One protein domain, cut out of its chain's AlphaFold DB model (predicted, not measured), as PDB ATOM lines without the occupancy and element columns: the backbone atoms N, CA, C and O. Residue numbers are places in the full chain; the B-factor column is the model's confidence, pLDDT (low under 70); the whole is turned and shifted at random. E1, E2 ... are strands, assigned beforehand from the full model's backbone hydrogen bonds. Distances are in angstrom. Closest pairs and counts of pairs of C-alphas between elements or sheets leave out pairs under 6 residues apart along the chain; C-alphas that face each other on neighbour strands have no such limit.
ATOM      1  N   ASP A 124     -21.375  17.119  34.423       82.81
ATOM      2  CA  ASP A 124     -21.260  18.547  34.117       82.81
ATOM      3  C   ASP A 124     -19.997  18.847  33.302       82.81
ATOM      4  O   ASP A 124     -18.857  18.813  33.782       82.81
ATOM      5  N   HIS A 125     -20.205  19.234  32.051       83.75
ATOM      6  CA  HIS A 125     -19.145  19.477  31.083       83.75
ATOM      7  C   HIS A 125     -19.062  20.961  30.745       83.75
ATOM      8  O   HIS A 125     -20.008  21.538  30.209       83.75
ATOM      9  N   TRP A 126     -17.915  21.578  31.019       85.38
ATOM     10  CA  TRP A 126     -17.677  23.006  30.828       85.38
ATOM     11  C   TRP A 126     -16.443  23.226  29.966       85.38
ATOM     12  O   TRP A 126     -15.433  22.549  30.135       85.38
ATOM     13  N   SER A 127     -16.509  24.179  29.041       82.88
ATOM     14  CA  SER A 127     -15.346  24.649  28.282       82.88
ATOM     15  C   SER A 127     -14.807  25.935  28.888       82.88
ATOM     16  O   SER A 127     -15.601  26.803  29.250       82.88
ATOM     17  N   GLY A 128     -13.477  26.046  28.965       70.31
ATOM     18  CA  GLY A 128     -12.722  27.111  29.623       70.31
ATOM     19  C   GLY A 128     -13.327  28.482  29.377       70.31
ATOM     20  O   GLY A 128     -13.194  29.048  28.291       70.31
ATOM     21  N   ILE A 129     -14.021  28.992  30.394       82.31
ATOM     22  CA  ILE A 129     -14.694  30.280  30.326       82.31
ATOM     23  C   ILE A 129     -13.618  31.348  30.140       82.31
ATOM     24  O   ILE A 129     -12.720  31.498  30.971       82.31
ATOM     25  N   THR A 130     -13.698  32.084  29.034       85.50
ATOM     26  CA  THR A 130     -12.798  33.212  28.792       85.50
ATOM     27  C   THR A 130     -13.360  34.426  29.510       85.50
ATOM     28  O   THR A 130     -14.425  34.918  29.140       85.50
ATOM     29  N   TYR A 131     -12.648  34.902  30.528       90.50
ATOM     30  CA  TYR A 131     -13.047  36.072  31.305       90.50
ATOM     31  C   TYR A 131     -12.419  37.350  30.767       90.50
ATOM     32  O   TYR A 131     -11.216  37.424  30.522       90.50
ATOM     33  N   THR A 132     -13.246  38.383  30.643       93.12
ATOM     34  CA  THR A 132     -12.819  39.760  30.398       93.12
ATOM     35  C   THR A 132     -13.121  40.595  31.634       93.12
ATOM     36  O   THR A 132     -14.268  40.674  32.074       93.12
ATOM     37  N   THR A 133     -12.103  41.239  32.202       92.00
ATOM     38  CA  THR A 133     -12.287  42.188  33.307       92.00
ATOM     39  C   THR A 133     -12.960  43.457  32.792       92.00
ATOM     40  O   THR A 133     -12.509  44.054  31.813       92.00
ATOM     41  N   ALA A 134     -14.033  43.892  33.453       91.69
ATOM     42  CA  ALA A 134     -14.592  45.212  33.198       91.69
ATOM     43  C   ALA A 134     -13.590  46.280  33.669       91.69
ATOM     44  O   ALA A 134     -12.956  46.121  34.701       91.69
ATOM     45  N   SER A 135     -13.439  47.385  32.941       87.94
ATOM     46  CA  SER A 135     -12.504  48.465  33.317       87.94
ATOM     47  C   SER A 135     -13.186  49.688  33.931       87.94
ATOM     48  O   SER A 135     -12.519  50.637  34.330       87.94
ATOM     49  N   LEU A 136     -14.521  49.688  33.991       88.25
ATOM     50  CA  LEU A 136     -15.323  50.798  34.495       88.25
ATOM     51  C   LEU A 136     -16.138  50.367  35.715       88.25
ATOM     52  O   LEU A 136     -16.603  49.228  35.803       88.25
ATOM     53  N   ARG A 137     -16.398  51.321  36.618       90.88
ATOM     54  CA  ARG A 137     -17.231  51.131  37.819       90.88
ATOM     55  C   ARG A 137     -16.750  49.933  38.639       90.88
ATOM     56  O   ARG A 137     -15.612  49.936  39.064       90.88
ATOM     57  N   HIS A 138     -17.583  48.912  38.838       92.25
ATOM     58  CA  HIS A 138     -17.257  47.745  39.664       92.25
ATOM     59  C   HIS A 138     -16.159  46.849  39.063       92.25
ATOM     60  O   HIS A 138     -15.742  45.890  39.700       92.25
ATOM     61  N   GLY A 139     -15.715  47.127  37.837       89.50
ATOM     62  CA  GLY A 139     -14.508  46.536  37.272       89.50
ATOM     63  C   GLY A 139     -13.210  47.237  37.694       89.50
ATOM     64  O   GLY A 139     -12.136  46.650  37.629       89.50
ATOM     65  N   ASP A 140     -13.295  48.482  38.167       91.69
ATOM     66  CA  ASP A 140     -12.154  49.221  38.703       91.69
ATOM     67  C   ASP A 140     -12.038  48.964  40.218       91.69
ATOM     68  O   ASP A 140     -12.960  49.327  40.961       91.69
ATOM     69  N   PRO A 141     -10.916  48.394  40.705       91.25
ATOM     70  CA  PRO A 141     -10.676  48.198  42.133       91.25
ATOM     71  C   PRO A 141     -10.857  49.462  42.984       91.25
ATOM     72  O   PRO A 141     -11.217  49.362  44.152       91.25
ATOM     73  N   TYR A 142     -10.630  50.654  42.421       91.50
ATOM     74  CA  TYR A 142     -10.786  51.921  43.139       91.50
ATOM     75  C   TYR A 142     -12.234  52.195  43.576       91.50
ATOM     76  O   TYR A 142     -12.474  52.944  44.524       91.50
ATOM     77  N   HIS A 143     -13.206  51.598  42.890       90.25
ATOM     78  CA  HIS A 143     -14.628  51.755  43.185       90.25
ATOM     79  C   HIS A 143     -15.201  50.621  44.042       90.25
ATOM     80  O   HIS A 143     -16.416  50.580  44.236       90.25
ATOM     81  N   LEU A 144     -14.355  49.716  44.540       91.75
ATOM     82  CA  LEU A 144     -14.762  48.579  45.357       91.75
ATOM     83  C   LEU A 144     -14.516  48.837  46.845       91.75
ATOM     84  O   LEU A 144     -13.526  49.451  47.243       91.75
ATOM     85  N   GLU A 145     -15.417  48.333  47.682       90.88
ATOM     86  CA  GLU A 145     -15.232  48.325  49.133       90.88
ATOM     87  C   GLU A 145     -14.497  47.060  49.594       90.88
ATOM     88  O   GLU A 145     -14.804  45.955  49.155       90.88
ATOM     89  N   GLY A 146     -13.579  47.201  50.553       89.12
ATOM     90  CA  GLY A 146     -12.947  46.058  51.219       89.12
ATOM     91  C   GLY A 146     -12.031  45.238  50.306       89.12
ATOM     92  O   GLY A 146     -11.168  45.788  49.630       89.12
ATOM     93  N   ASP A 147     -12.184  43.916  50.353       88.56
ATOM     94  CA  ASP A 147     -11.384  42.904  49.651       88.56
ATOM     95  C   ASP A 147     -12.104  42.303  48.431       88.56
ATOM     96  O   ASP A 147     -11.794  41.194  47.995       88.56
ATOM     97  N   ARG A 148     -13.072  43.033  47.866       92.44
ATOM     98  CA  ARG A 148     -13.841  42.579  46.702       92.44
ATOM     99  C   ARG A 148     -12.980  42.493  45.445       92.44
ATOM    100  O   ARG A 148     -12.116  43.335  45.198       92.44
ATOM    101  N   SER A 149     -13.281  41.494  44.619       93.88
ATOM    102  CA  SER A 149     -12.628  41.308  43.322       93.88
ATOM    103  C   SER A 149     -13.293  42.168  42.238       93.88
ATOM    104  O   SER A 149     -14.505  42.380  42.297       93.88
ATOM    105  N   PRO A 150     -12.546  42.663  41.234       95.88
ATOM    106  CA  PRO A 150     -13.107  43.312  40.049       95.88
ATOM    107  C   PRO A 150     -14.177  42.484  39.352       95.88
ATOM    108  O   PRO A 150     -14.031  41.275  39.216       95.88
ATOM    109  N   LEU A 151     -15.219  43.153  38.854       96.81
ATOM    110  CA  LEU A 151     -16.218  42.514  38.008       96.81
ATOM    111  C   LEU A 151     -15.563  41.967  36.734       96.81
ATOM    112  O   LEU A 151     -14.916  42.705  35.981       96.81
ATOM    113  N   THR A 152     -15.813  40.697  36.452       95.94
ATOM    114  CA  THR A 152     -15.442  40.039  35.204       95.94
ATOM    115  C   THR A 152     -16.675  39.471  34.509       95.94
ATOM    116  O   THR A 152     -17.689  39.161  35.136       95.94
ATOM    117  N   VAL A 153     -16.600  39.383  33.181       95.50
ATOM    118  CA  VAL A 153     -17.611  38.738  32.343       95.50
ATOM    119  C   VAL A 153     -16.947  37.582  31.616       95.50
ATOM    120  O   VAL A 153     -16.025  37.787  30.824       95.50
ATOM    121  N   GLY A 154     -17.399  36.375  31.917       93.62
ATOM    122  CA  GLY A 154     -16.978  35.133  31.300       93.62
ATOM    123  C   GLY A 154     -17.928  34.691  30.195       93.62
ATOM    124  O   GLY A 154     -19.139  34.857  30.320       93.62
ATOM    125  N   ALA A 155     -17.401  34.087  29.132       94.38
ATOM    126  CA  ALA A 155     -18.204  33.339  28.165       94.38
ATOM    127  C   ALA A 155     -17.592  31.960  27.886       94.38
ATOM    128  O   ALA A 155     -16.372  31.832  27.757       94.38
ATOM    129  N   GLY A 156     -18.438  30.934  27.783       92.81
ATOM    130  CA  GLY A 156     -18.011  29.556  27.544       92.81
ATOM    131  C   GLY A 156     -19.133  28.656  27.034       92.81
ATOM    132  O   GLY A 156     -20.167  29.120  26.551       92.81
ATOM    133  N   VAL A 157     -18.928  27.346  27.161       91.88
ATOM    134  CA  VAL A 157     -19.927  26.320  26.829       91.88
ATOM    135  C   VAL A 157     -20.179  25.472  28.061       91.88
ATOM    136  O   VAL A 157     -19.224  25.037  28.698       91.88
ATOM    137  N   ALA A 158     -21.449  25.218  28.353       91.88
ATOM    138  CA  ALA A 158     -21.882  24.299  29.390       91.88
ATOM    139  C   ALA A 158     -22.768  23.209  28.779       91.88
ATOM    140  O   ALA A 158     -23.597  23.465  27.903       91.88
ATOM    141  N   TYR A 159     -22.604  21.983  29.248       89.75
ATOM    142  CA  TYR A 159     -23.457  20.860  28.901       89.75
ATOM    143  C   TYR A 159     -23.579  19.942  30.107       89.75
ATOM    144  O   TYR A 159     -22.587  19.403  30.585       89.75
ATOM    145  N   VAL A 160     -24.812  19.736  30.548       87.56
ATOM    146  CA  VAL A 160     -25.150  18.699  31.518       87.56
ATOM    147  C   VAL A 160     -25.679  17.503  30.739       87.56
ATOM    148  O   VAL A 160     -26.533  17.672  29.861       87.56
ATOM    149  N   GLU A 161     -25.179  16.299  31.016       83.38
ATOM    150  CA  GLU A 161     -25.610  15.105  30.283       83.38
ATOM    151  C   GLU A 161     -27.134  14.926  30.296       83.38
ATOM    152  O   GLU A 161     -27.801  15.010  31.326       83.38
ATOM    153  N   GLY A 162     -27.710  14.697  29.111       86.50
ATOM    154  CA  GLY A 162     -29.162  14.590  28.936       86.50
ATOM    155  C   GLY A 162     -29.887  15.927  28.740       86.50
ATOM    156  O   GLY A 162     -31.093  15.919  28.489       86.50
ATOM    157  N   GLN A 163     -29.181  17.059  28.791       89.06
ATOM    158  CA  GLN A 163     -29.711  18.378  28.432       89.06
ATOM    159  C   GLN A 163     -29.245  18.817  27.035       89.06
ATOM    160  O   GLN A 163     -28.633  18.051  26.295       89.06
ATOM    161  N   MET A 164     -29.578  20.039  26.620       88.62
ATOM    162  CA  MET A 164     -28.984  20.638  25.422       88.62
ATOM    163  C   MET A 164     -27.734  21.432  25.817       88.62
ATOM    164  O   MET A 164     -27.782  22.126  26.831       88.62
ATOM    165  N   PRO A 165     -26.640  21.385  25.031       90.56
ATOM    166  CA  PRO A 165     -25.515  22.290  25.229       90.56
ATOM    167  C   PRO A 165     -25.969  23.749  25.158       90.56
ATOM    168  O   PRO A 165     -26.785  24.108  24.301       90.56
ATOM    169  N   ALA A 166     -25.411  24.580  26.029       94.75
ATOM    170  CA  ALA A 166     -25.702  25.998  26.124       94.75
ATOM    171  C   ALA A 166     -24.417  26.823  26.028       94.75
ATOM    172  O   ALA A 166     -23.352  26.413  26.494       94.75
ATOM    173  N   VAL A 167     -24.530  28.013  25.444       94.50
ATOM    174  CA  VAL A 167     -23.525  29.061  25.633       94.50
ATOM    175  C   VAL A 167     -23.782  29.671  27.001       94.50
ATOM    176  O   VAL A 167     -24.903  30.098  27.272       94.50
ATOM    177  N   VAL A 168     -22.769  29.696  27.859       95.12
ATOM    178  CA  VAL A 168     -22.875  30.298  29.190       95.12
ATOM    179  C   VAL A 168     -22.212  31.667  29.192       95.12
ATOM    180  O   VAL A 168     -21.110  31.826  28.664       95.12
ATOM    181  N   VAL A 169     -22.893  32.650  29.774       95.75
ATOM    182  CA  VAL A 169     -22.313  33.938  30.159       95.75
ATOM    183  C   VAL A 169     -22.293  33.990  31.678       95.75
ATOM    184  O   VAL A 169     -23.350  33.876  32.292       95.75
ATOM    185  N   HIS A 170     -21.114  34.166  32.263       94.94
ATOM    186  CA  HIS A 170     -20.919  34.216  33.706       94.94
ATOM    187  C   HIS A 170     -20.517  35.630  34.137       94.94
ATOM    188  O   HIS A 170     -19.647  36.248  33.521       94.94
ATOM    189  N   LEU A 171     -21.152  36.162  35.179       95.31
ATOM    190  CA  LEU A 171     -20.753  37.402  35.839       95.31
ATOM    191  C   LEU A 171     -20.164  37.073  37.205       95.31
ATOM    192  O   LEU A 171     -20.891  36.565  38.054       95.31
ATOM    193  N   ASP A 172     -18.896  37.430  37.402       95.12
ATOM    194  CA  ASP A 172     -18.138  37.119  38.618       95.12
ATOM    195  C   ASP A 172     -17.536  38.384  39.252       95.12
ATOM    196  O   ASP A 172     -16.976  39.237  38.553       95.12
ATOM    197  N   GLY A 173     -17.637  38.518  40.575       94.50
ATOM    198  CA  GLY A 173     -17.034  39.594  41.365       94.50
ATOM    199  C   GLY A 173     -17.827  40.910  41.398       94.50
ATOM    200  O   GLY A 173     -19.054  40.952  41.389       94.50
ATOM    201  N   GLY A 174     -17.131  42.041  41.490       94.50
ATOM    202  CA  GLY A 174     -17.713  43.376  41.639       94.50
ATOM    203  C   GLY A 174     -18.178  43.708  43.063       94.50
ATOM    204  O   GLY A 174     -17.973  42.957  44.014       94.50
ATOM    205  N   GLN A 175     -18.832  44.865  43.224       93.88
ATOM    206  CA  GLN A 175     -19.197  45.416  44.542       93.88
ATOM    207  C   GLN A 175     -20.055  44.470  45.401       93.88
ATOM    208  O   GLN A 175     -19.961  44.495  46.629       93.88
ATOM    209  N   TYR A 176     -20.902  43.663  44.762       92.06
ATOM    210  CA  TYR A 176     -21.808  42.739  45.445       92.06
ATOM    211  C   TYR A 176     -21.377  41.282  45.345       92.06
ATOM    212  O   TYR A 176     -22.137  40.437  45.802       92.06
ATOM    213  N   ASP A 177     -20.183  41.013  44.804       92.06
ATOM    214  CA  ASP A 177     -19.670  39.650  44.639       92.06
ATOM    215  C   ASP A 177     -20.647  38.793  43.825       92.06
ATOM    216  O   ASP A 177     -21.228  37.824  44.310       92.06
ATOM    217  N   TYR A 178     -20.938  39.266  42.613       93.50
ATOM    218  CA  TYR A 178     -21.816  38.571  41.685       93.50
ATOM    219  C   TYR A 178     -21.233  37.196  41.356       93.50
ATOM    220  O   TYR A 178     -20.025  37.062  41.222       93.50
ATOM    221  N   ASP A 179     -22.120  36.218  41.224       94.62
ATOM    222  CA  ASP A 179     -21.821  34.842  40.819       94.62
ATOM    223  C   ASP A 179     -23.085  34.336  40.111       94.62
ATOM    224  O   ASP A 179     -24.033  33.824  40.726       94.62
ATOM    225  N   HIS A 180     -23.219  34.721  38.841       94.94
ATOM    226  CA  HIS A 180     -24.459  34.565  38.082       94.94
ATOM    227  C   HIS A 180     -24.217  34.066  36.666       94.94
ATOM    228  O   HIS A 180     -23.600  34.755  35.852       94.94
ATOM    229  N   ASP A 181     -24.827  32.927  36.355       93.69
ATOM    230  CA  ASP A 181     -24.814  32.327  35.029       93.69
ATOM    231  C   ASP A 181     -26.089  32.627  34.237       93.69
ATOM    232  O   ASP A 181     -27.214  32.545  34.739       93.69
ATOM    233  N   ALA A 182     -25.910  32.887  32.946       95.31
ATOM    234  CA  ALA A 182     -26.964  32.854  31.948       95.31
ATOM    235  C   ALA A 182     -26.656  31.764  30.916       95.31
ATOM    236  O   ALA A 182     -25.665  31.849  30.193       95.31
ATOM    237  N   PHE A 183     -27.530  30.761  30.824       95.50
ATOM    238  CA  PHE A 183     -27.433  29.674  29.848       95.50
ATOM    239  C   PHE A 183     -28.313  29.982  28.638       95.50
ATOM    240  O   PHE A 183     -29.527  30.136  28.766       95.50
ATOM    241  N   LEU A 184     -27.697  30.066  27.464       96.19
ATOM    242  CA  LEU A 184     -28.333  30.478  26.219       96.19
ATOM    243  C   LEU A 184     -28.325  29.339  25.206       96.19
ATOM    244  O   LEU A 184     -27.318  28.648  25.020       96.19
ATOM    245  N   ARG A 185     -29.427  29.197  24.473       95.88
ATOM    246  CA  ARG A 185     -29.444  28.403  23.239       95.88
ATOM    247  C   ARG A 185     -28.562  29.075  22.177       95.88
ATOM    248  O   ARG A 185     -28.259  30.264  22.258       95.88
TER     249      ARG A 185
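What this domain is: This is residues 124 to 185 of the 225 residues of an uncharacterized protein of Mycobacterium terramassiliense (UniProt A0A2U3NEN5). The model is a single long, narrow, twisted sheet of four strands side by side, with a long loop, residues 134 to 151, at one end and the turn of residues 161 to 165 at the other. The strands fold back on one another one after the next, and E1 and E2 bend on the way. The printed part has 62 residues with no named helix and four named strands, E1, E2, E3 and E4 along the chain; the sheet's order is E1, E2, E3, E4, antiparallel throughout, and the class is all strand. The whole is loose, with a radius of gyration of the C-alphas of 13.5 A, and a rod in outline, spanning 43 by 16 by 16 A.

How they stand to each other: Begin with E1, residues 124 to 133, an edge strand that bends by 54 degrees at residue 127. Its neighbour is E2, residues 152 to 160, antiparallel at 169 degrees; look for N 125 and O 159 at 2.8 A, within hydrogen-bond range. E2 bends by 57 degrees at residue 157, where C-alphas 127 and 157 face each other at 5.1 A. Next comes E3, residues 166 to 173, antiparallel to E2 at 142 degrees, with N 154 and O 170 within hydrogen-bond range at 2.8 A. E4, residues 178 to 184, is the other edge strand, antiparallel to E3 at 168 degrees; here N 169 and O 182 are within hydrogen-bond range at 2.9 A. The hairpins are E1 and E2, E2 and E3, and E3 and E4, and the four strands form a meander, each strand the antiparallel neighbour of the one before. E1 and E4 are apart. From edge to edge the strands' lines turn by 61 degrees.

Where its parts are: Find C-alpha 124 at (-21.260, 18.547, 34.117); from there E1 runs 25.3 A to C-alpha 133 at (-12.287, 42.188, 33.307). E2 runs 23.7 A from Thr 152 to Val 160, and E3 runs 22.2 A from Ala 166 to Gly 173. E4 runs 18.6 A from Tyr 178 to Leu 184, whose C-alpha is at (-28.333, 30.478, 26.219).

The domain as a whole: Look to Tyr 142 and Gly 162 for the two C-alphas farthest apart, at 44.0 A. The link from E1 to E2, 18 residues, is long; those from E2 to E3 and from E3 to E4 are tight. The printed part has no cut. The mean pLDDT of the printed part is 91.2, and no printed residue is under 70.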